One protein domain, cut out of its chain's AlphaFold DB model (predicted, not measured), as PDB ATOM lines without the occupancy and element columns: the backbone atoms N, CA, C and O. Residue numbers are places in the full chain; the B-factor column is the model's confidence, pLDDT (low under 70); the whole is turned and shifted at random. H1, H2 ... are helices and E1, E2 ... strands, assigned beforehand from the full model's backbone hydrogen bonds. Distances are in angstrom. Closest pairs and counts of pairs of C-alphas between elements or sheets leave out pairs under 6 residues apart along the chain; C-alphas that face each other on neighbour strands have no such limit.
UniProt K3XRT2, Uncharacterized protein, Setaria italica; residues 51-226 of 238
ATOM      1  N   ASP A  51       8.427  54.524  40.471       81.38
ATOM      2  CA  ASP A  51       7.729  53.255  40.237       81.38
ATOM      3  C   ASP A  51       7.990  52.691  38.833       81.38
ATOM      4  O   ASP A  51       8.199  53.433  37.867       81.38
ATOM      5  N   LEU A  52       8.005  51.362  38.682       83.25
ATOM      6  CA  LEU A  52       8.070  50.691  37.376       83.25
ATOM      7  C   LEU A  52       7.070  49.545  37.287       83.25
ATOM      8  O   LEU A  52       7.097  48.621  38.094       83.25
ATOM      9  N   SER A  53       6.271  49.549  36.220       84.38
ATOM     10  CA  SER A  53       5.403  48.430  35.862       84.38
ATOM     11  C   SER A  53       5.829  47.823  34.532       84.38
ATOM     12  O   SER A  53       5.737  48.480  33.494       84.38
ATOM     13  N   LEU A  54       6.217  46.550  34.559       83.75
ATOM     14  CA  LEU A  54       6.582  45.733  33.404       83.75
ATOM     15  C   LEU A  54       5.573  44.594  33.304       83.75
ATOM     16  O   LEU A  54       5.654  43.618  34.045       83.75
ATOM     17  N   VAL A  55       4.576  44.754  32.435       79.69
ATOM     18  CA  VAL A  55       3.526  43.743  32.256       79.69
ATOM     19  C   VAL A  55       3.463  43.349  30.803       79.69
ATOM     20  O   VAL A  55       3.164  44.185  29.944       79.69
ATOM     21  N   ASP A  56       3.762  42.079  30.557       71.81
ATOM     22  CA  ASP A  56       3.867  41.496  29.225       71.81
ATOM     23  C   ASP A  56       4.883  42.216  28.319       71.81
ATOM     24  O   ASP A  56       4.748  42.216  27.092       71.81
ATOM     25  N   ASP A  57       5.854  42.878  28.951       72.62
ATOM     26  CA  ASP A  57       6.973  43.580  28.330       72.62
ATOM     27  C   ASP A  57       8.231  42.697  28.383       72.62
ATOM     28  O   ASP A  57       8.239  41.658  29.035       72.62
ATOM     29  N   GLU A  58       9.315  43.131  27.738       83.62
ATOM     30  CA  GLU A  58      10.639  42.512  27.858       83.62
ATOM     31  C   GLU A  58      11.389  43.131  29.057       83.62
ATOM     32  O   GLU A  58      11.953  44.230  28.943       83.62
ATOM     33  N   PRO A  59      11.364  42.497  30.250       84.38
ATOM     34  CA  PRO A  59      11.833  43.143  31.468       84.38
ATOM     35  C   PRO A  59      13.332  43.421  31.439       84.38
ATOM     36  O   PRO A  59      13.764  44.467  31.906       84.38
ATOM     37  N   GLU A  60      14.131  42.549  30.831       85.31
ATOM     38  CA  GLU A  60      15.587  42.699  30.773       85.31
ATOM     39  C   GLU A  60      16.014  44.027  30.142       85.31
ATOM     40  O   GLU A  60      16.818  44.766  30.711       85.31
ATOM     41  N   TYR A  61      15.432  44.363  28.992       83.88
ATOM     42  CA  TYR A  61      15.710  45.613  28.299       83.88
ATOM     43  C   TYR A  61      15.276  46.828  29.125       83.88
ATOM     44  O   TYR A  61      16.017  47.803  29.252       83.88
ATOM     45  N   ARG A  62      14.089  46.766  29.735       84.81
ATOM     46  CA  ARG A  62      13.509  47.890  30.488       84.81
ATOM     47  C   ARG A  62      14.245  48.156  31.797       84.81
ATOM     48  O   ARG A  62      14.456  49.317  32.142       84.81
ATOM     49  N   LEU A  63      14.675  47.105  32.493       87.50
ATOM     50  CA  LEU A  63      15.513  47.220  33.688       87.50
ATOM     51  C   LEU A  63      16.889  47.805  33.330       87.50
ATOM     52  O   LEU A  63      17.352  48.720  34.004       87.50
ATOM     53  N   ARG A  64      17.500  47.379  32.211       86.69
ATOM     54  CA  ARG A  64      18.755  47.978  31.711       86.69
ATOM     55  C   ARG A  64      18.610  49.460  31.374       86.69
ATOM     56  O   ARG A  64      19.487  50.240  31.721       86.69
ATOM     57  N   GLN A  65      17.518  49.852  30.716       84.44
ATOM     58  CA  GLN A  65      17.257  51.257  30.389       84.44
ATOM     59  C   GLN A  65      17.090  52.135  31.627       84.44
ATOM     60  O   GLN A  65      17.491  53.296  31.610       84.44
ATOM     61  N   ARG A  66      16.465  51.603  32.681       82.50
ATOM     62  CA  ARG A  66      16.260  52.349  33.924       82.50
ATOM     63  C   ARG A  66      17.571  52.592  34.672       82.50
ATOM     64  O   ARG A  66      17.717  53.630  35.316       82.50
ATOM     65  N   GLY A  67      18.518  51.665  34.553       83.12
ATOM     66  CA  GLY A  67      19.821  51.762  35.197       83.12
ATOM     67  C   GLY A  67      19.736  51.581  36.712       83.12
ATOM     68  O   GLY A  67      18.824  50.953  37.238       83.12
ATOM     69  N   ASP A  68      20.703  52.143  37.425       84.94
ATOM     70  CA  ASP A  68      20.991  51.775  38.814       84.94
ATOM     71  C   ASP A  68      20.291  52.637  39.879       84.94
ATOM     72  O   ASP A  68      20.655  52.595  41.056       84.94
ATOM     73  N   THR A  69      19.283  53.408  39.476       85.81
ATOM     74  CA  THR A  69      18.557  54.320  40.371       85.81
ATOM     75  C   THR A  69      17.598  53.554  41.281       85.81
ATOM     76  O   THR A  69      16.913  52.631  40.835       85.81
ATOM     77  N   ASP A  70      17.521  53.976  42.544       89.31
ATOM     78  CA  ASP A  70      16.593  53.413  43.521       89.31
ATOM     79  C   ASP A  70      15.125  53.610  43.113       89.31
ATOM     80  O   ASP A  70      14.762  54.539  42.383       89.31
ATOM     81  N   MET A  71      14.277  52.694  43.570       86.88
ATOM     82  CA  MET A  71      12.869  52.617  43.208       86.88
ATOM     83  C   MET A  71      11.994  52.430  44.441       86.88
ATOM     84  O   MET A  71      12.318  51.642  45.332       86.88
ATOM     85  N   ASP A  72      10.843  53.086  44.445       87.75
ATOM     86  CA  ASP A  72       9.820  52.898  45.464       87.75
ATOM     87  C   ASP A  72       9.052  51.601  45.205       87.75
ATOM     88  O   ASP A  72       8.887  50.800  46.124       87.75
ATOM     89  N   SER A  73       8.661  51.319  43.957       88.44
ATOM     90  CA  SER A  73       8.021  50.047  43.609       88.44
ATOM     91  C   SER A  73       8.403  49.494  42.238       88.44
ATOM     92  O   SER A  73       8.640  50.217  41.270       88.44
ATOM     93  N   LEU A  74       8.440  48.164  42.149       90.94
ATOM     94  CA  LEU A  74       8.626  47.413  40.911       90.94
ATOM     95  C   LEU A  74       7.585  46.298  40.823       90.94
ATOM     96  O   LEU A  74       7.515  45.444  41.705       90.94
ATOM     97  N   LEU A  75       6.845  46.259  39.718       88.75
ATOM     98  CA  LEU A  75       5.997  45.137  39.324       88.75
ATOM     99  C   LEU A  75       6.515  44.529  38.030       88.75
ATOM    100  O   LEU A  75       6.595  45.211  37.008       88.75
ATOM    101  N   ILE A  76       6.773  43.229  38.066       90.25
ATOM    102  CA  ILE A  76       7.017  42.406  36.886       90.25
ATOM    103  C   ILE A  76       5.906  41.360  36.823       90.25
ATOM    104  O   ILE A  76       5.725  40.590  37.765       90.25
ATOM    105  N   SER A  77       5.144  41.343  35.732       86.06
ATOM    106  CA  SER A  77       4.103  40.343  35.480       86.06
ATOM    107  C   SER A  77       4.265  39.782  34.077       86.06
ATOM    108  O   SER A  77       4.210  40.531  33.101       86.06
ATOM    109  N   MET A  78       4.433  38.468  33.986       84.00
ATOM    110  CA  MET A  78       4.540  37.757  32.712       84.00
ATOM    111  C   MET A  78       3.173  37.257  32.240       84.00
ATOM    112  O   MET A  78       2.286  36.995  33.064       84.00
ATOM    113  N   LYS A  79       3.018  37.094  30.919       73.19
ATOM    114  CA  LYS A  79       1.815  36.492  30.338       73.19
ATOM    115  C   LYS A  79       1.697  35.039  30.767       73.19
ATOM    116  O   LYS A  79       2.682  34.334  30.967       73.19
ATOM    117  N   ARG A  80       0.458  34.558  30.835       68.38
ATOM    118  CA  ARG A  80       0.190  33.124  30.953       68.38
ATOM    119  C   ARG A  80       0.723  32.409  29.707       68.38
ATOM    120  O   ARG A  80       0.436  32.852  28.600       68.38
ATOM    121  N   GLY A  81       1.462  31.319  29.896       66.81
ATOM    122  CA  GLY A  81       2.140  30.604  28.808       66.81
ATOM    123  C   GLY A  81       3.620  30.961  28.651       66.81
ATOM    124  O   GLY A  81       4.371  30.130  28.147       66.81
ATOM    125  N   ASP A  82       4.061  32.122  29.149       74.38
ATOM    126  CA  ASP A  82       5.483  32.451  29.215       74.38
ATOM    127  C   ASP A  82       6.092  31.801  30.464       74.38
ATOM    128  O   ASP A  82       5.738  32.140  31.594       74.38
ATOM    129  N   CYS A  83       7.047  30.892  30.263       76.25
ATOM    130  CA  CYS A  83       7.899  30.341  31.317       76.25
ATOM    131  C   CYS A  83       9.328  30.871  31.131       76.25
ATOM    132  O   CYS A  83      10.112  30.253  30.405       76.25
ATOM    133  N   PRO A  84       9.688  32.011  31.750       82.50
ATOM    134  CA  PRO A  84      11.052  32.518  31.704       82.50
ATOM    135  C   PRO A  84      12.013  31.506  32.319       82.50
ATOM    136  O   PRO A  84      11.642  30.769  33.231       82.50
ATOM    137  N   ARG A  85      13.260  31.497  31.853       85.12
ATOM    138  CA  ARG A  85      14.291  30.628  32.426       85.12
ATOM    139  C   ARG A  85      14.592  31.039  33.876       85.12
ATOM    140  O   ARG A  85      14.535  32.235  34.182       85.12
ATOM    141  N   PRO A  86      15.026  30.100  34.735       84.62
ATOM    142  CA  PRO A  86      15.420  30.402  36.111       84.62
ATOM    143  C   PRO A  86      16.439  31.545  36.210       84.62
ATOM    144  O   PRO A  86      16.265  32.443  37.024       84.62
ATOM    145  N   ASP A  87      17.434  31.586  35.317       87.94
ATOM    146  CA  ASP A  87      18.463  32.638  35.299       87.94
ATOM    147  C   ASP A  87      17.887  34.045  35.049       87.94
ATOM    148  O   ASP A  87      18.401  35.040  35.571       87.94
ATOM    149  N   GLN A  88      16.808  34.140  34.264       89.06
ATOM    150  CA  GLN A  88      16.120  35.407  34.000       89.06
ATOM    151  C   GLN A  88      15.364  35.860  35.247       89.06
ATOM    152  O   GLN A  88      15.489  37.011  35.667       89.06
ATOM    153  N   ILE A  89      14.641  34.937  35.885       90.00
ATOM    154  CA  ILE A  89      13.926  35.201  37.135       90.00
ATOM    155  C   ILE A  89      14.913  35.607  38.237       90.00
ATOM    156  O   ILE A  89      14.688  36.610  38.914       90.00
ATOM    157  N   ASP A  90      16.043  34.911  38.360       91.19
ATOM    158  CA  ASP A  90      17.131  35.252  39.279       91.19
ATOM    159  C   ASP A  90      17.663  36.663  39.024       91.19
ATOM    160  O   ASP A  90      17.909  37.419  39.966       91.19
ATOM    161  N   ALA A  91      17.837  37.051  37.758       92.62
ATOM    162  CA  ALA A  91      18.253  38.402  37.403       92.62
ATOM    163  C   ALA A  91      17.222  39.456  37.820       92.62
ATOM    164  O   ALA A  91      17.604  40.504  38.346       92.62
ATOM    165  N   TRP A  92      15.929  39.181  37.649       94.12
ATOM    166  CA  TRP A  92      14.859  40.100  38.036       94.12
ATOM    167  C   TRP A  92      14.713  40.216  39.552       94.12
ATOM    168  O   TRP A  92      14.583  41.326  40.064       94.12
ATOM    169  N   ILE A  93      14.792  39.098  40.280       94.06
ATOM    170  CA  ILE A  93      14.790  39.086  41.747       94.06
ATOM    171  C   ILE A  93      16.013  39.839  42.272       94.06
ATOM    172  O   ILE A  93      15.879  40.682  43.160       94.06
ATOM    173  N   ARG A  94      17.201  39.595  41.708       94.62
ATOM    174  CA  ARG A  94      18.429  40.316  42.075       94.62
ATOM    175  C   ARG A  94      18.288  41.815  41.850       94.62
ATOM    176  O   ARG A  94      18.590  42.589  42.750       94.62
ATOM    177  N   TYR A  95      17.789  42.223  40.689       93.94
ATOM    178  CA  TYR A  95      17.559  43.635  40.408       93.94
ATOM    179  C   TYR A  95      16.555  44.241  41.401       93.94
ATOM    180  O   TYR A  95      16.838  45.269  42.017       93.94
ATOM    181  N   GLY A  96      15.406  43.589  41.605       92.69
ATOM    182  CA  GLY A  96      14.356  44.062  42.507       92.69
ATOM    183  C   GLY A  96      14.846  44.214  43.945       92.69
ATOM    184  O   GLY A  96      14.656  45.252  44.565       92.69
ATOM    185  N   THR A  97      15.566  43.222  44.460       93.62
ATOM    186  CA  THR A  97      16.114  43.250  45.828       93.62
ATOM    187  C   THR A  97      17.239  44.270  46.031       93.62
ATOM    188  O   THR A  97      17.437  44.733  47.156       93.62
ATOM    189  N   GLN A  98      17.958  44.657  44.973       92.94
ATOM    190  CA  GLN A  98      19.030  45.658  45.034       92.94
ATOM    191  C   GLN A  98      18.541  47.097  44.845       92.94
ATOM    192  O   GLN A  98      19.113  48.020  45.431       92.94
ATOM    193  N   ARG A  99      17.521  47.304  44.007       92.31
ATOM    194  CA  ARG A  99      17.095  48.643  43.570       92.31
ATOM    195  C   ARG A  99      15.788  49.104  44.198       92.31
ATOM    196  O   ARG A  99      15.567  50.304  44.288       92.31
ATOM    197  N   VAL A 100      14.932  48.192  44.651       92.31
ATOM    198  CA  VAL A 100      13.636  48.553  45.235       92.31
ATOM    199  C   VAL A 100      13.777  48.720  46.743       92.31
ATOM    200  O   VAL A 100      14.288  47.839  47.431       92.31
ATOM    201  N   VAL A 101      13.311  49.854  47.254       91.38
ATOM    202  CA  VAL A 101      13.314  50.191  48.682       91.38
ATOM    203  C   VAL A 101      11.932  49.960  49.295       91.38
ATOM    204  O   VAL A 101      11.834  49.529  50.441       91.38
ATOM    205  N   GLY A 102      10.862  50.194  48.535       88.88
ATOM    206  CA  GLY A 102       9.496  49.912  48.965       88.88
ATOM    207  C   GLY A 102       9.060  48.509  48.565       88.88
ATOM    208  O   GLY A 102       9.447  47.522  49.192       88.88
ATOM    209  N   ASP A 103       8.240  48.421  47.525       85.31
ATOM    210  CA  ASP A 103       7.466  47.225  47.228       85.31
ATOM    211  C   ASP A 103       7.910  46.514  45.939       85.31
ATOM    212  O   ASP A 103       7.762  47.046  44.832       85.31
ATOM    213  N   PHE A 104       8.389  45.275  46.070       91.69
ATOM    214  CA  PHE A 104       8.789  44.422  44.951       91.69
ATOM    215  C   PHE A 104       7.772  43.301  44.688       91.69
ATOM    216  O   PHE A 104       7.524  42.448  45.544       91.69
ATOM    217  N   TYR A 105       7.222  43.276  43.472       88.44
ATOM    218  CA  TYR A 105       6.250  42.293  42.997       88.44
ATOM    219  C   TYR A 105       6.762  41.563  41.762       88.44
ATOM    220  O   TYR A 105       7.054  42.185  40.740       88.44
ATOM    221  N   LEU A 106       6.764  40.236  41.822       90.31
ATOM    222  CA  LEU A 106       7.049  39.385  40.675       90.31
ATOM    223  C   LEU A 106       5.955  38.333  40.521       90.31
ATOM    224  O   LEU A 106       5.673  37.586  41.457       90.31
ATOM    225  N   ARG A 107       5.359  38.267  39.333       86.81
ATOM    226  CA  ARG A 107       4.365  37.263  38.959       86.81
ATOM    227  C   ARG A 107       4.771  36.550  37.675       86.81
ATOM    228  O   ARG A 107       4.847  37.164  36.612       86.81
ATOM    229  N   VAL A 108       4.954  35.242  37.791       83.88
ATOM    230  CA  VAL A 108       5.200  34.298  36.703       83.88
ATOM    231  C   VAL A 108       4.133  33.211  36.808       83.88
ATOM    232  O   VAL A 108       4.139  32.424  37.752       83.88
ATOM    233  N   ALA A 109       3.175  33.229  35.882       72.31
ATOM    234  CA  ALA A 109       2.038  32.311  35.879       72.31
ATOM    235  C   ALA A 109       2.386  30.975  35.202       72.31
ATOM    236  O   ALA A 109       3.289  30.928  34.369       72.31
ATOM    237  N   MET A 110       1.618  29.920  35.512       65.31
ATOM    238  CA  MET A 110       1.758  28.593  34.893       65.31
ATOM    239  C   MET A 110       1.832  28.658  33.360       65.31
ATOM    240  O   MET A 110       0.928  29.196  32.705       65.31
ATOM    241  N   GLY A 111       2.881  28.051  32.803       59.38
ATOM    242  CA  GLY A 111       2.927  27.635  31.405       59.38
ATOM    243  C   GLY A 111       2.113  26.364  31.174       59.38
ATOM    244  O   GLY A 111       1.642  25.726  32.113       59.38
ATOM    245  N   SER A 112       1.920  26.005  29.909       54.62
ATOM    246  CA  SER A 112       1.182  24.799  29.511       54.62
ATOM    247  C   SER A 112       1.962  23.494  29.700       54.62
ATOM    248  O   SER A 112       1.371  22.431  29.546       54.62
ATOM    249  N   GLU A 113       3.261  23.559  30.002       50.53
ATOM    250  CA  GLU A 113       4.141  22.389  30.114       50.53
ATOM    251  C   GLU A 113       4.515  22.077  31.568       50.53
ATOM    252  O   GLU A 113       4.536  22.968  32.421       50.53
ATOM    253  N   GLU A 114       4.789  20.797  31.844       48.97
ATOM    254  CA  GLU A 114       5.151  20.308  33.176       48.97
ATOM    255  C   GLU A 114       6.367  21.069  33.741       48.97
ATOM    256  O   GLU A 114       7.347  21.301  33.029       48.97
ATOM    257  N   PRO A 115       6.323  21.484  35.019       51.81
ATOM    258  CA  PRO A 115       7.325  22.371  35.587       51.81
ATOM    259  C   PRO A 115       8.691  21.685  35.664       51.81
ATOM    260  O   PRO A 115       8.884  20.710  36.392       51.81
ATOM    261  N   TYR A 116       9.681  22.244  34.968       51.16
ATOM    262  CA  TYR A 116      11.082  21.942  35.233       51.16
ATOM    263  C   TYR A 116      11.411  22.525  36.612       51.16
ATOM    264  O   TYR A 116      11.594  23.733  36.746       51.16
ATOM    265  N   LEU A 117      11.444  21.682  37.648       56.97
ATOM    266  CA  LEU A 117      11.656  22.058  39.055       56.97
ATOM    267  C   LEU A 117      13.088  22.568  39.330       56.97
ATOM    268  O   LEU A 117      13.811  22.033  40.169       56.97
ATOM    269  N   THR A 118      13.518  23.607  38.618       69.25
ATOM    270  CA  THR A 118      14.760  24.330  38.892       69.25
ATOM    271  C   THR A 118      14.457  25.490  39.831       69.25
ATOM    272  O   THR A 118      13.467  26.208  39.674       69.25
ATOM    273  N   ALA A 119      15.309  25.647  40.839       80.69
ATOM    274  CA  ALA A 119      15.139  26.632  41.890       80.69
ATOM    275  C   ALA A 119      15.641  28.015  41.461       80.69
ATOM    276  O   ALA A 119      16.795  28.143  41.054       80.69
ATOM    277  N   VAL A 120      14.812  29.039  41.635       87.25
ATOM    278  CA  VAL A 120      15.222  30.444  41.601       87.25
ATOM    279  C   VAL A 120      15.673  30.884  42.988       87.25
ATOM    280  O   VAL A 120      15.138  30.437  44.006       87.25
ATOM    281  N   LYS A 121      16.678  31.747  43.053       90.38
ATOM    282  CA  LYS A 121      17.373  32.101  44.290       90.38
ATOM    283  C   LYS A 121      16.971  33.479  44.765       90.38
ATOM    284  O   LYS A 121      17.113  34.476  44.056       90.38
ATOM    285  N   LEU A 122      16.564  33.546  46.025       90.00
ATOM    286  CA  LEU A 122      16.482  34.813  46.725       90.00
ATOM    287  C   LEU A 122      17.907  35.236  47.162       90.00
ATOM    288  O   LEU A 122      18.621  34.427  47.757       90.00
ATOM    289  N   PRO A 123      18.359  36.468  46.865       90.75
ATOM    290  CA  PRO A 123      19.689  36.945  47.246       90.75
ATOM    291  C   PRO A 123      19.903  37.005  48.759       90.75
ATOM    292  O   PRO A 123      18.951  37.093  49.529       90.75
ATOM    293  N   GLU A 124      21.159  37.034  49.196       90.56
ATOM    294  CA  GLU A 124      21.509  37.136  50.622       90.56
ATOM    295  C   GLU A 124      21.138  38.496  51.223       90.56
ATOM    296  O   GLU A 124      20.859  38.601  52.414       90.56
ATOM    297  N   HIS A 125      21.079  39.546  50.412       89.31
ATOM    298  CA  HIS A 125      20.757  40.889  50.873       89.31
ATOM    299  C   HIS A 125      19.604  41.461  50.065       89.31
ATOM    300  O   HIS A 125      19.583  41.337  48.839       89.31
ATOM    301  N   GLY A 126      18.677  42.124  50.750       90.25
ATOM    302  CA  GLY A 126      17.591  42.833  50.096       90.25
ATOM    303  C   GLY A 126      17.193  44.096  50.834       90.25
ATOM    304  O   GLY A 126      17.120  44.147  52.061       90.25
ATOM    305  N   ARG A 127      16.937  45.126  50.037       92.69
ATOM    306  CA  ARG A 127      16.462  46.442  50.458       92.69
ATOM    307  C   ARG A 127      14.936  46.622  50.485       92.69
ATOM    308  O   ARG A 127      14.524  47.532  51.202       92.69
ATOM    309  N   PRO A 128      14.102  45.819  49.786       91.00
ATOM    310  CA  PRO A 128      12.669  46.069  49.772       91.00
ATOM    311  C   PRO A 128      12.037  45.980  51.161       91.00
ATOM    312  O   PRO A 128      12.292  45.044  51.925       91.00
ATOM    313  N   GLY A 129      11.146  46.924  51.447       85.44
ATOM    314  CA  GLY A 129      10.234  46.879  52.580       85.44
ATOM    315  C   GLY A 129       9.143  45.818  52.425       85.44
ATOM    316  O   GLY A 129       8.678  45.268  53.428       85.44
ATOM    317  N   SER A 130       8.768  45.476  51.190       84.75
ATOM    318  CA  SER A 130       7.849  44.382  50.879       84.75
ATOM    319  C   SER A 130       8.324  43.565  49.680       84.75
ATOM    320  O   SER A 130       8.767  44.115  48.674       84.75
ATOM    321  N   ILE A 131       8.189  42.241  49.774       87.75
ATOM    322  CA  ILE A 131       8.442  41.302  48.679       87.75
ATOM    323  C   ILE A 131       7.203  40.432  48.489       87.75
ATOM    324  O   ILE A 131       6.659  39.877  49.443       87.75
ATOM    325  N   SER A 132       6.747  40.299  47.251       83.94
ATOM    326  CA  SER A 132       5.624  39.440  46.882       83.94
ATOM    327  C   SER A 132       5.950  38.668  45.613       83.94
ATOM    328  O   SER A 132       6.130  39.263  44.550       83.94
ATOM    329  N   LEU A 133       6.014  37.346  45.728       85.75
ATOM    330  CA  LEU A 133       6.415  36.449  44.652       85.75
ATOM    331  C   LEU A 133       5.279  35.483  44.332       85.75
ATOM    332  O   LEU A 133       4.733  34.844  45.229       85.75
ATOM    333  N   HIS A 134       4.964  35.371  43.049       81.94
ATOM    334  CA  HIS A 134       4.085  34.352  42.499       81.94
ATOM    335  C   HIS A 134       4.854  33.603  41.411       81.94
ATOM    336  O   HIS A 134       5.207  34.212  40.400       81.94
ATOM    337  N   LEU A 135       5.183  32.330  41.651       79.94
ATOM    338  CA  LEU A 135       6.162  31.566  40.865       79.94
ATOM    339  C   LEU A 135       5.652  30.157  40.530       79.94
ATOM    340  O   LEU A 135       6.301  29.171  40.870       79.94
ATOM    341  N   SER A 136       4.523  30.048  39.829       73.44
ATOM    342  CA  SER A 136       3.847  28.756  39.639       73.44
ATOM    343  C   SER A 136       4.706  27.686  38.949       73.44
ATOM    344  O   SER A 136       4.576  26.501  39.238       73.44
ATOM    345  N   CYS A 137       5.621  28.090  38.061       70.75
ATOM    346  CA  CYS A 137       6.465  27.162  37.296       70.75
ATOM    347  C   CYS A 137       7.811  26.829  37.956       70.75
ATOM    348  O   CYS A 137       8.546  26.007  37.417       70.75
ATOM    349  N   HIS A 138       8.182  27.499  39.054       76.38
ATOM    350  CA  HIS A 138       9.545  27.454  39.589       76.38
ATOM    351  C   HIS A 138       9.572  27.184  41.093       76.38
ATOM    352  O   HIS A 138       8.686  27.589  41.850       76.38
ATOM    353  N   GLY A 139      10.631  26.508  41.537       76.94
ATOM    354  CA  GLY A 139      10.959  26.424  42.955       76.94
ATOM    355  C   GLY A 139      11.627  27.704  43.428       76.94
ATOM    356  O   GLY A 139      12.347  28.319  42.655       76.94
ATOM    357  N   ILE A 140      11.458  28.092  44.687       81.31
ATOM    358  CA  ILE A 140      12.269  29.137  45.317       81.31
ATOM    359  C   ILE A 140      13.250  28.527  46.314       81.31
ATOM    360  O   ILE A 140      12.905  27.628  47.086       81.31
ATOM    361  N   GLN A 141      14.467  29.058  46.321       85.69
ATOM    362  CA  GLN A 141      15.496  28.782  47.307       85.69
ATOM    363  C   GLN A 141      15.794  30.056  48.099       85.69
ATOM    364  O   GLN A 141      16.136  31.097  47.537       85.69
ATOM    365  N   PHE A 142      15.682  29.956  49.422       84.69
ATOM    366  CA  PHE A 142      16.033  31.038  50.337       84.69
ATOM    367  C   PHE A 142      17.513  30.963  50.725       84.69
ATOM    368  O   PHE A 142      18.052  29.859  50.859       84.69
ATOM    369  N   PRO A 143      18.174  32.112  50.942       86.06
ATOM    370  CA  PRO A 143      19.525  32.136  51.479       86.06
ATOM    371  C   PRO A 143      19.527  31.610  52.924       86.06
ATOM    372  O   PRO A 143      18.533  31.768  53.645       86.06
ATOM    373  N   PRO A 144      20.642  31.030  53.399       83.62
ATOM    374  CA  PRO A 144      20.766  30.642  54.796       83.62
ATOM    375  C   PRO A 144      20.541  31.839  55.729       83.62
ATOM    376  O   PRO A 144      21.127  32.908  55.556       83.62
ATOM    377  N   ALA A 145      19.743  31.645  56.779       78.19
ATOM    378  CA  ALA A 145      19.363  32.714  57.708       78.19
ATOM    379  C   ALA A 145      20.548  33.382  58.437       78.19
ATOM    380  O   ALA A 145      20.399  34.477  58.975       78.19
ATOM    381  N   ALA A 146      21.707  32.716  58.480       81.31
ATOM    382  CA  ALA A 146      22.934  33.234  59.079       81.31
ATOM    383  C   ALA A 146      23.606  34.330  58.233       81.31
ATOM    384  O   ALA A 146      24.247  35.219  58.791       81.31
ATOM    385  N   VAL A 147      23.464  34.269  56.904       84.81
ATOM    386  CA  VAL A 147      24.073  35.233  55.966       84.81
ATOM    387  C   VAL A 147      23.064  36.262  55.465       84.81
ATOM    388  O   VAL A 147      23.433  37.371  55.087       84.81
ATOM    389  N   ALA A 148      21.781  35.909  55.500       86.88
ATOM    390  CA  ALA A 148      20.722  36.735  54.964       86.88
ATOM    391  C   ALA A 148      20.509  38.033  55.776       86.88
ATOM    392  O   ALA A 148      20.495  38.012  57.008       86.88
ATOM    393  N   ARG A 149      20.339  39.172  55.086       90.75
ATOM    394  CA  ARG A 149      20.098  40.509  55.667       90.75
ATOM    395  C   ARG A 149      18.983  41.224  54.902       90.75
ATOM    396  O   ARG A 149      19.193  41.721  53.797       90.75
ATOM    397  N   TYR A 150      17.811  41.294  55.516       89.44
ATOM    398  CA  TYR A 150      16.599  41.932  54.999       89.44
ATOM    399  C   TYR A 150      16.037  42.880  56.066       89.44
ATOM    400  O   TYR A 150      14.940  42.708  56.595       89.44
ATOM    401  N   GLU A 151      16.832  43.886  56.430       90.00
ATOM    402  CA  GLU A 151      16.570  44.752  57.590       90.00
ATOM    403  C   GLU A 151      15.320  45.626  57.436       90.00
ATOM    404  O   GLU A 151      14.657  45.940  58.426       90.00
ATOM    405  N   ALA A 152      14.985  46.005  56.202       89.56
ATOM    406  CA  ALA A 152      13.806  46.804  55.887       89.56
ATOM    407  C   ALA A 152      12.536  45.961  55.706       89.56
ATOM    408  O   ALA A 152      11.445  46.527  55.741       89.56
ATOM    409  N   LEU A 153      12.655  44.641  55.535       87.19
ATOM    410  CA  LEU A 153      11.549  43.784  55.118       87.19
ATOM    411  C   LEU A 153      10.485  43.676  56.215       87.19
ATOM    412  O   LEU A 153      10.717  43.130  57.294       87.19
ATOM    413  N   THR A 154       9.296  44.177  55.904       83.06
ATOM    414  CA  THR A 154       8.107  44.176  56.768       83.06
ATOM    415  C   THR A 154       7.010  43.247  56.262       83.06
ATOM    416  O   THR A 154       6.112  42.894  57.020       83.06
ATOM    417  N   ALA A 155       7.058  42.832  54.996       79.38
ATOM    418  CA  ALA A 155       6.052  41.952  54.416       79.38
ATOM    419  C   ALA A 155       6.668  41.015  53.374       79.38
ATOM    420  O   ALA A 155       7.333  41.470  52.445       79.38
ATOM    421  N   LEU A 156       6.390  39.717  53.508       82.50
ATOM    422  CA  LEU A 156       6.768  38.679  52.554       82.50
ATOM    423  C   LEU A 156       5.519  37.880  52.169       82.50
ATOM    424  O   LEU A 156       4.900  37.260  53.028       82.50
ATOM    425  N   SER A 157       5.173  37.886  50.883       76.44
ATOM    426  CA  SER A 157       4.049  37.130  50.323       76.44
ATOM    427  C   SER A 157       4.548  36.138  49.281       76.44
ATOM    428  O   SER A 157       5.280  36.522  48.372       76.44
ATOM    429  N   LEU A 158       4.133  34.878  49.387       74.88
ATOM    430  CA  LEU A 158       4.477  33.801  48.461       74.88
ATOM    431  C   LEU A 158       3.184  33.119  47.998       74.88
ATOM    432  O   LEU A 158       2.464  32.516  48.792       74.88
ATOM    433  N   GLU A 159       2.872  33.225  46.715       72.12
ATOM    434  CA  GLU A 159       1.663  32.665  46.107       72.12
ATOM    435  C   GLU A 159       2.052  31.637  45.045       72.12
ATOM    436  O   GLU A 159       2.847  31.933  44.165       72.12
ATOM    437  N   ASP A 160       1.509  30.428  45.131       69.38
ATOM    438  CA  ASP A 160       1.740  29.363  44.155       69.38
ATOM    439  C   ASP A 160       3.241  29.115  43.913       69.38
ATOM    440  O   ASP A 160       3.742  29.152  42.796       69.38
ATOM    441  N   VAL A 161       3.999  28.963  45.003       71.19
ATOM    442  CA  VAL A 161       5.456  28.775  44.967       71.19
ATOM    443  C   VAL A 161       5.805  27.377  45.469       71.19
ATOM    444  O   VAL A 161       5.372  26.973  46.553       71.19
ATOM    445  N   SER A 162       6.626  26.649  44.709       71.44
ATOM    446  CA  SER A 162       7.256  25.412  45.186       71.44
ATOM    447  C   SER A 162       8.578  25.726  45.897       71.44
ATOM    448  O   SER A 162       9.206  26.747  45.635       71.44
ATOM    449  N   PHE A 163       9.016  24.889  46.834       72.94
ATOM    450  CA  PHE A 163      10.248  25.134  47.594       72.94
ATOM    451  C   PHE A 163      11.307  24.135  47.172       72.94
ATOM    452  O   PHE A 163      11.099  22.926  47.280       72.94
ATOM    453  N   ALA A 164      12.440  24.650  46.710       66.25
ATOM    454  CA  ALA A 164      13.602  23.822  46.465       66.25
ATOM    455  C   ALA A 164      14.276  23.510  47.803       66.25
ATOM    456  O   ALA A 164      14.548  24.406  48.603       66.25
ATOM    457  N   GLU A 165      14.483  22.226  48.060       56.41
ATOM    458  CA  GLU A 165      15.015  21.727  49.324       56.41
ATOM    459  C   GLU A 165      16.445  22.230  49.561       56.41
ATOM    460  O   GLU A 165      17.327  22.067  48.718       56.41
ATOM    461  N   ASP A 166      16.705  22.788  50.744       56.06
ATOM    462  CA  ASP A 166      18.007  22.619  51.377       56.06
ATOM    463  C   ASP A 166      18.052  21.224  52.016       56.06
ATOM    464  O   ASP A 166      17.014  20.654  52.360       56.06
ATOM    465  N   LYS A 167      19.248  20.645  52.184       49.91
ATOM    466  CA  LYS A 167      19.416  19.286  52.741       49.91
ATOM    467  C   LYS A 167      18.752  19.106  54.113       49.91
ATOM    468  O   LYS A 167      18.535  17.976  54.542       49.91
ATOM    469  N   GLU A 168      18.436  20.202  54.799       50.38
ATOM    470  CA  GLU A 168      17.811  20.205  56.113       50.38
ATOM    471  C   GLU A 168      16.332  20.625  56.147       50.38
ATOM    472  O   GLU A 168      15.747  20.611  57.232       50.38
ATOM    473  N   GLY A 169      15.713  20.996  55.020       54.78
ATOM    474  CA  GLY A 169      14.317  21.443  54.970       54.78
ATOM    475  C   GLY A 169      14.037  22.636  55.891       54.78
ATOM    476  O   GLY A 169      13.007  22.671  56.564       54.78
ATOM    477  N   ARG A 170      14.959  23.599  55.998       57.09
ATOM    478  CA  ARG A 170      14.858  24.748  56.918       57.09
ATOM    479  C   ARG A 170      14.958  26.111  56.243       57.09
ATOM    480  O   ARG A 170      14.754  27.096  56.948       57.09
ATOM    481  N   GLY A 171      15.174  26.197  54.932       67.88
ATOM    482  CA  GLY A 171      15.411  27.461  54.222       67.88
ATOM    483  C   GLY A 171      14.394  28.563  54.543       67.88
ATOM    484  O   GLY A 171      14.754  29.589  55.119       67.88
ATOM    485  N   LEU A 172      13.103  28.335  54.263       73.31
ATOM    486  CA  LEU A 172      12.041  29.315  54.544       73.31
ATOM    487  C   LEU A 172      11.852  29.556  56.052       73.31
ATOM    488  O   LEU A 172      11.769  30.697  56.505       73.31
ATOM    489  N   SER A 173      11.767  28.475  56.832       68.06
ATOM    490  CA  SER A 173      11.496  28.547  58.274       68.06
ATOM    491  C   SER A 173      12.587  29.330  59.005       68.06
ATOM    492  O   SER A 173      12.282  30.176  59.844       68.06
ATOM    493  N   GLY A 174      13.855  29.084  58.674       72.44
ATOM    494  CA  GLY A 174      14.997  29.816  59.211       72.44
ATOM    495  C   GLY A 174      14.996  31.277  58.775       72.44
ATOM    496  O   GLY A 174      15.198  32.151  59.615       72.44
ATOM    497  N   PHE A 175      14.713  31.550  57.499       76.62
ATOM    498  CA  PHE A 175      14.665  32.908  56.952       76.62
ATOM    499  C   PHE A 175      13.628  33.795  57.662       76.62
ATOM    500  O   PHE A 175      13.938  34.918  58.055       76.62
ATOM    501  N   VAL A 176      12.415  33.275  57.882       72.38
ATOM    502  CA  VAL A 176      11.314  34.021  58.523       72.38
ATOM    503  C   VAL A 176      11.465  34.082  60.047       72.38
ATOM    504  O   VAL A 176      11.123  35.089  60.663       72.38
ATOM    505  N   SER A 177      11.972  33.020  60.681       70.50
ATOM    506  CA  SER A 177      12.071  32.959  62.150       70.50
ATOM    507  C   SER A 177      13.279  33.715  62.705       70.50
ATOM    508  O   SER A 177      13.274  34.107  63.875       70.50
ATOM    509  N   SER A 178      14.321  33.911  61.891       74.81
ATOM    510  CA  SER A 178      15.555  34.565  62.316       74.81
ATOM    511  C   SER A 178      15.387  36.078  62.435       74.81
ATOM    512  O   SER A 178      15.258  36.799  61.443       74.81
ATOM    513  N   SER A 179      15.472  36.579  63.668       71.44
ATOM    514  CA  SER A 179      15.448  38.015  63.954       71.44
ATOM    515  C   SER A 179      16.679  38.760  63.441       71.44
ATOM    516  O   SER A 179      16.609  39.973  63.286       71.44
ATOM    517  N   SER A 180      17.799  38.071  63.185       79.31
ATOM    518  CA  SER A 180      18.988  38.694  62.588       79.31
ATOM    519  C   SER A 180      18.850  38.885  61.078       79.31
ATOM    520  O   SER A 180      19.460  39.795  60.527       79.31
ATOM    521  N   CYS A 181      18.051  38.042  60.416       81.50
ATOM    522  CA  CYS A 181      17.785  38.138  58.985       81.50
ATOM    523  C   CYS A 181      16.700  39.174  58.689       81.50
ATOM    524  O   CYS A 181      16.917  40.088  57.896       81.50
ATOM    525  N   CYS A 182      15.542  39.038  59.341       81.38
ATOM    526  CA  CYS A 182      14.353  39.849  59.085       81.38
ATOM    527  C   CYS A 182      13.846  40.489  60.393       81.38
ATOM    528  O   CYS A 182      12.812  40.073  60.921       81.38
ATOM    529  N   PRO A 183      14.546  41.489  60.962       81.56
ATOM    530  CA  PRO A 183      14.206  42.056  62.272       81.56
ATOM    531  C   PRO A 183      12.831  42.737  62.312       81.56
ATOM    532  O   PRO A 183      12.214  42.808  63.374       81.56
ATOM    533  N   ARG A 184      12.353  43.246  61.169       80.31
ATOM    534  CA  ARG A 184      11.089  43.990  61.050       80.31
ATOM    535  C   ARG A 184       9.932  43.164  60.502       80.31
ATOM    536  O   ARG A 184       8.808  43.662  60.468       80.31
ATOM    537  N   LEU A 185      10.186  41.924  60.085       77.56
ATOM    538  CA  LEU A 185       9.148  41.072  59.532       77.56
ATOM    539  C   LEU A 185       8.246  40.599  60.681       77.56
ATOM    540  O   LEU A 185       8.734  39.981  61.635       77.56
ATOM    541  N   PRO A 186       6.933  40.879  60.633       66.75
ATOM    542  CA  PRO A 186       6.013  40.401  61.641       66.75
ATOM    543  C   PRO A 186       6.053  38.876  61.673       66.75
ATOM    544  O   PRO A 186       5.797  38.207  60.675       66.75
ATOM    545  N   LYS A 187       6.286  38.309  62.858       60.78
ATOM    546  CA  LYS A 187       6.202  36.855  63.096       60.78
ATOM    547  C   LYS A 187       4.758  36.323  63.012       60.78
ATOM    548  O   LYS A 187       4.494  35.161  63.296       60.78
ATOM    549  N   SER A 188       3.811  37.183  62.650       43.78
ATOM    550  CA  SER A 188       2.427  36.869  62.319       43.78
ATOM    551  C   SER A 188       2.168  37.328  60.883       43.78
ATOM    552  O   SER A 188       2.000  38.522  60.638       43.78
ATOM    553  N   ILE A 189       2.164  36.396  59.936       44.69
ATOM    554  CA  ILE A 189       1.885  36.695  58.528       44.69
ATOM    555  C   ILE A 189       0.357  36.795  58.358       44.69
ATOM    556  O   ILE A 189      -0.360  35.919  58.844       44.69
ATOM    557  N   PRO A 190      -0.185  37.842  57.716       37.25
ATOM    558  CA  PRO A 190      -1.611  37.915  57.433       37.25
ATOM    559  C   PRO A 190      -2.056  36.837  56.427       37.25
ATOM    560  O   PRO A 190      -1.399  36.560  55.430       37.25
ATOM    561  N   GLU A 191      -3.248  36.304  56.690       36.78
ATOM    562  CA  GLU A 191      -4.006  35.194  56.075       36.78
ATOM    563  C   GLU A 191      -4.038  35.103  54.531       36.78
ATOM    564  O   GLU A 191      -4.418  34.076  53.984       36.78
ATOM    565  N   ARG A 192      -3.634  36.152  53.806       36.81
ATOM    566  CA  ARG A 192      -3.709  36.236  52.334       36.81
ATOM    567  C   ARG A 192      -2.376  36.018  51.611       36.81
ATOM    568  O   ARG A 192      -2.327  36.175  50.398       36.81
ATOM    569  N   GLN A 193      -1.298  35.740  52.343       42.22
ATOM    570  CA  GLN A 193       0.067  35.840  51.813       42.22
ATOM    571  C   GLN A 193       0.764  34.506  51.533       42.22
ATOM    572  O   GLN A 193       1.884  34.534  51.037       42.22
ATOM    573  N   LEU A 194       0.136  33.359  51.817       39.38
ATOM    574  CA  LEU A 194       0.729  32.037  51.596       39.38
ATOM    575  C   LEU A 194      -0.296  31.057  51.016       39.38
ATOM    576  O   LEU A 194      -1.072  30.447  51.746       39.38
ATOM    577  N   VAL A 195      -0.278  30.907  49.690       39.44
ATOM    578  CA  VAL A 195      -1.031  29.872  48.965       39.44
ATOM    579  C   VAL A 195      -0.011  28.904  48.390       39.44
ATOM    580  O   VAL A 195       0.467  29.065  47.280       39.44
ATOM    581  N   ALA A 196       0.378  27.915  49.174       42.00
ATOM    582  CA  ALA A 196       1.120  26.759  48.693       42.00
ATOM    583  C   ALA A 196       0.409  25.524  49.240       42.00
ATOM    584  O   ALA A 196      -0.205  25.593  50.307       42.00
ATOM    585  N   SER A 197       0.432  24.417  48.495       39.31
ATOM    586  CA  SER A 197      -0.302  23.198  48.848       39.31
ATOM    587  C   SER A 197       0.055  22.746  50.274       39.31
ATOM    588  O   SER A 197       1.145  22.226  50.532       39.31
ATOM    589  N   ILE A 198      -0.849  23.013  51.227       44.06
ATOM    590  CA  ILE A 198      -0.569  23.011  52.672       44.06
ATOM    591  C   ILE A 198      -0.111  21.643  53.177       44.06
ATOM    592  O   ILE A 198       0.742  21.569  54.066       44.06
ATOM    593  N   SER A 199      -0.626  20.566  52.583       37.12
ATOM    594  CA  SER A 199      -0.253  19.196  52.937       37.12
ATOM    595  C   SER A 199       1.257  18.978  52.819       37.12
ATOM    596  O   SER A 199       1.843  18.308  53.660       37.12
ATOM    597  N   SER A 200       1.909  19.618  51.844       42.16
ATOM    598  CA  SER A 200       3.361  19.535  51.673       42.16
ATOM    599  C   SER A 200       4.135  20.430  52.647       42.16
ATOM    600  O   SER A 200       5.191  20.033  53.123       42.16
ATOM    601  N   LEU A 201       3.612  21.606  53.010       48.25
ATOM    602  CA  LEU A 201       4.318  22.565  53.866       48.25
ATOM    603  C   LEU A 201       4.298  22.197  55.351       48.25
ATOM    604  O   LEU A 201       5.319  22.314  56.025       48.25
ATOM    605  N   LEU A 202       3.161  21.730  55.874       43.50
ATOM    606  CA  LEU A 202       3.016  21.415  57.304       43.50
ATOM    607  C   LEU A 202       3.592  20.048  57.693       43.50
ATOM    608  O   LEU A 202       3.983  19.868  58.849       43.50
ATOM    609  N   LEU A 203       3.657  19.101  56.749       46.66
ATOM    610  CA  LEU A 203       4.406  17.852  56.931       46.66
ATOM    611  C   LEU A 203       5.920  18.101  56.909       46.66
ATOM    612  O   LEU A 203       6.661  17.404  57.596       46.66
ATOM    613  N   ARG A 204       6.376  19.101  56.144       45.41
ATOM    614  CA  ARG A 204       7.795  19.294  55.817       45.41
ATOM    615  C   ARG A 204       8.503  20.352  56.663       45.41
ATOM    616  O   ARG A 204       9.700  20.224  56.890       45.41
ATOM    617  N   PHE A 205       7.781  21.341  57.194       51.34
ATOM    618  CA  PHE A 205       8.343  22.420  58.017       51.34
ATOM    619  C   PHE A 205       7.639  22.519  59.383       51.34
ATOM    620  O   PHE A 205       6.799  23.399  59.601       51.34
ATOM    621  N   PRO A 206       7.990  21.658  60.356       50.88
ATOM    622  CA  PRO A 206       7.361  21.656  61.680       50.88
ATOM    623  C   PRO A 206       7.557  22.969  62.461       50.88
ATOM    624  O   PRO A 206       6.743  23.289  63.324       50.88
ATOM    625  N   GLY A 207       8.579  23.771  62.128       49.28
ATOM    626  CA  GLY A 207       8.837  25.082  62.737       49.28
ATOM    627  C   GLY A 207       7.758  26.139  62.465       49.28
ATOM    628  O   GLY A 207       7.567  27.039  63.287       49.28
ATOM    629  N   LEU A 208       6.979  25.992  61.384       50.50
ATOM    630  CA  LEU A 208       5.882  26.910  61.045       50.50
ATOM    631  C   LEU A 208       4.700  26.820  62.025       50.50
ATOM    632  O   LEU A 208       3.898  27.749  62.108       50.50
ATOM    633  N   ARG A 209       4.628  25.746  62.829       48.69
ATOM    634  CA  ARG A 209       3.618  25.547  63.886       48.69
ATOM    635  C   ARG A 209       3.741  26.539  65.045       48.69
ATOM    636  O   ARG A 209       2.783  26.734  65.782       48.69
ATOM    637  N   SER A 210       4.908  27.162  65.218       45.34
ATOM    638  CA  SER A 210       5.149  28.164  66.267       45.34
ATOM    639  C   SER A 210       4.520  29.534  65.964       45.34
ATOM    640  O   SER A 210       4.472  30.411  66.831       45.34
ATOM    641  N   LEU A 211       4.017  29.726  64.742       47.28
ATOM    642  CA  LEU A 211       3.457  30.982  64.263       47.28
ATOM    643  C   LEU A 211       1.938  30.987  64.517       47.28
ATOM    644  O   LEU A 211       1.196  30.145  64.021       47.28
ATOM    645  N   ARG A 212       1.479  31.932  65.345       38.44
ATOM    646  CA  ARG A 212       0.197  31.877  66.080       38.44
ATOM    647  C   ARG A 212      -1.094  32.048  65.258       38.44
ATOM    648  O   ARG A 212      -2.162  32.095  65.864       38.44
ATOM    649  N   ARG A 213      -1.057  32.197  63.927       37.72
ATOM    650  CA  ARG A 213      -2.284  32.418  63.135       37.72
ATOM    651  C   ARG A 213      -2.094  32.090  61.651       37.72
ATOM    652  O   ARG A 213      -1.515  32.885  60.924       37.72
ATOM    653  N   TRP A 214      -2.640  30.959  61.215       38.38
ATOM    654  CA  TRP A 214      -2.788  30.593  59.804       38.38
ATOM    655  C   TRP A 214      -4.242  30.185  59.574       38.38
ATOM    656  O   TRP A 214      -4.750  29.330  60.298       38.38
ATOM    657  N   ARG A 215      -4.922  30.769  58.586       35.94
ATOM    658  CA  ARG A 215      -6.226  30.273  58.125       35.94
ATOM    659  C   ARG A 215      -6.159  30.043  56.616       35.94
ATOM    660  O   ARG A 215      -5.513  30.796  55.890       35.94
ATOM    661  N   LEU A 216      -6.721  28.910  56.210       38.62
ATOM    662  CA  LEU A 216      -6.405  28.176  54.991       38.62
ATOM    663  C   LEU A 216      -7.469  28.431  53.928       38.62
ATOM    664  O   LEU A 216      -8.648  28.180  54.176       38.62
ATOM    665  N   ILE A 217      -7.063  28.880  52.743       31.45
ATOM    666  CA  ILE A 217      -7.952  28.947  51.581       31.45
ATOM    667  C   ILE A 217      -7.281  28.157  50.460       31.45
ATOM    668  O   ILE A 217      -6.341  28.626  49.826       31.45
ATOM    669  N   SER A 218      -7.737  26.920  50.269       28.00
ATOM    670  CA  SER A 218      -7.445  26.146  49.064       28.00
ATOM    671  C   SER A 218      -8.528  26.467  48.033       28.00
ATOM    672  O   SER A 218      -9.702  26.482  48.405       28.00
ATOM    673  N   PRO A 219      -8.198  26.658  46.744       29.48
ATOM    674  CA  PRO A 219      -9.216  26.790  45.702       29.48
ATOM    675  C   PRO A 219     -10.080  25.523  45.543       29.48
ATOM    676  O   PRO A 219     -11.100  25.573  44.864       29.48
ATOM    677  N   SER A 220      -9.708  24.403  46.177       29.02
ATOM    678  CA  SER A 220     -10.459  23.138  46.146       29.02
ATOM    679  C   SER A 220     -11.051  22.712  47.497       29.02
ATOM    680  O   SER A 220     -11.657  21.648  47.566       29.02
ATOM    681  N   VAL A 221     -10.879  23.488  48.575       27.56
ATOM    682  CA  VAL A 221     -11.436  23.152  49.899       27.56
ATOM    683  C   VAL A 221     -11.978  24.417  50.560       27.56
ATOM    684  O   VAL A 221     -11.209  25.323  50.888       27.56
ATOM    685  N   GLU A 222     -13.296  24.463  50.771       29.23
ATOM    686  CA  GLU A 222     -13.971  25.496  51.563       29.23
ATOM    687  C   GLU A 222     -13.427  25.491  53.000       29.23
ATOM    688  O   GLU A 222     -13.755  24.630  53.806       29.23
ATOM    689  N   SER A 223     -12.541  26.454  53.271       27.47
ATOM    690  CA  SER A 223     -12.040  26.929  54.570       27.47
ATOM    691  C   SER A 223     -11.743  25.880  55.652       27.47
ATOM    692  O   SER A 223     -12.642  25.327  56.282       27.47
ATOM    693  N   MET A 224     -10.465  25.723  56.005       25.94
ATOM    694  CA  MET A 224     -10.059  24.994  57.213       25.94
ATOM    695  C   MET A 224      -9.303  25.941  58.156       25.94
ATOM    696  O   MET A 224      -8.319  26.577  57.777       25.94
ATOM    697  N   THR A 225      -9.782  26.079  59.393       29.92
ATOM    698  CA  THR A 225      -9.144  26.918  60.421       29.92
ATOM    699  C   THR A 225      -8.404  26.000  61.385       29.92
ATOM    700  O   THR A 225      -9.020  25.101  61.950       29.92
ATOM    701  N   LEU A 226      -7.092  26.183  61.550       32.03
ATOM    702  CA  LEU A 226      -6.283  25.417  62.503       32.03
ATOM    703  C   LEU A 226      -5.856  26.345  63.639       32.03
ATOM    704  O   LEU A 226      -4.950  27.164  63.480       32.03
TER     705      LEU A 226
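AT A GLANCE: This is residues 51 to 226 of the 238 residues of an uncharacterized protein of Setaria italica (UniProt K3XRT2). A wall of five parallel strands has two helices, H1 and H2, side by side over one face and no named helix over the other. A small strand pair, E4 and E6, lies on the helix side next to H2; beyond the wall's E7 edge come H3, H4, H5 and the hairpin E8 and E9, which makes one far end. The 176 printed residues, with five named helices and nine strands, run E1 H1 E2 H2 E3 E4 E5 E6 E7 H3 H4 H5 E8 E9. The wall's order is E1, E2, E3, E5, E7, and the class is mixed, helices and strands. The whole is compact, with a radius of gyration of the C-alphas of 15.9 A and spans of 47 by 39 by 30 A.

HOW THE PARTS SIT: The largest sheet holds E1, residues 51 to 55, E2, 71 to 77, E3, 100 to 108, E5, 130 to 135, and E7, 155 to 159. It is twisted, with C-alphas up to 4.2 A off its best plane. N and O pairs within hydrogen-bond range are N 54 and O 75, 2.8 A, for E1 and E2; N 105 and O 74, 2.8 A, for E2 and E3; N 106 and O 132, 3.0 A, for E3 and E5; and N 133 and O 157, 2.9 A, for E5 and E7. H2, residues 86 to 99, is on the sheet at a height over the sheet of 9.8 A, over E2 and E3. H1, residues 59 to 66, is on the same face, over E1 at a height of 9.7 A. Both helices run along the strands. The two strand-helix-strand units, each a parallel strand pair with a helix between, are E1, H1, E2 and E2, H2, E3, with right-handed crossovers. H1 and H2 touch, closest at the C-alphas of Glu 60 and Trp 92, 7.7 A, at a shallow tilt of 27 degrees, the same way. E4, residues 119 to 121, and E6, 139 to 141, are parallel neighbours, with N 120 and O 139 at 2.8 A; the closest C-alphas of H2 and E4 are those of Pro 86 and Val 120, 5.5 A. H3, residues 171 to 177, and H5, 206 to 210, are close but not clearly touching, the C-alphas of Ser 173 and Gly 207 being closest at 6.2 A. H4, residues 198 to 204, is apart from E7. E8, residues 214 to 218, and E9, 221 to 226, form an antiparallel hairpin, with N 216 and O 224 at 3.2 A. Every O i to N i+4 pair is within hydrogen-bond range in H1, H2 and H3; in H4 it is 2 of 3, and in H5 0 of 1, beside 2 of 2 O i to N i+3 pairs.

IN THESE COORDINATES: E1 begins at C-alpha 51, (7.729, 53.255, 40.237). H2 is 19.8 A long, E3 18.6 A, E2 16.9 A and E5 16.4 A. E3 bends by 74 degrees at residue 103. E9 ends at C-alpha 226, (-6.283, 25.417, 62.503).

THE WHOLE: The C-alphas farthest apart, of Gln 65 and Leu 226, are 47.5 A apart. The printed part has no cut. The links E6 to E7, E7 to H3 and H3 to H4 are long. The mean pLDDT of the printed part is 70.8; 62 residues are under 70, among them residues 110 to 118 and 186 to 226.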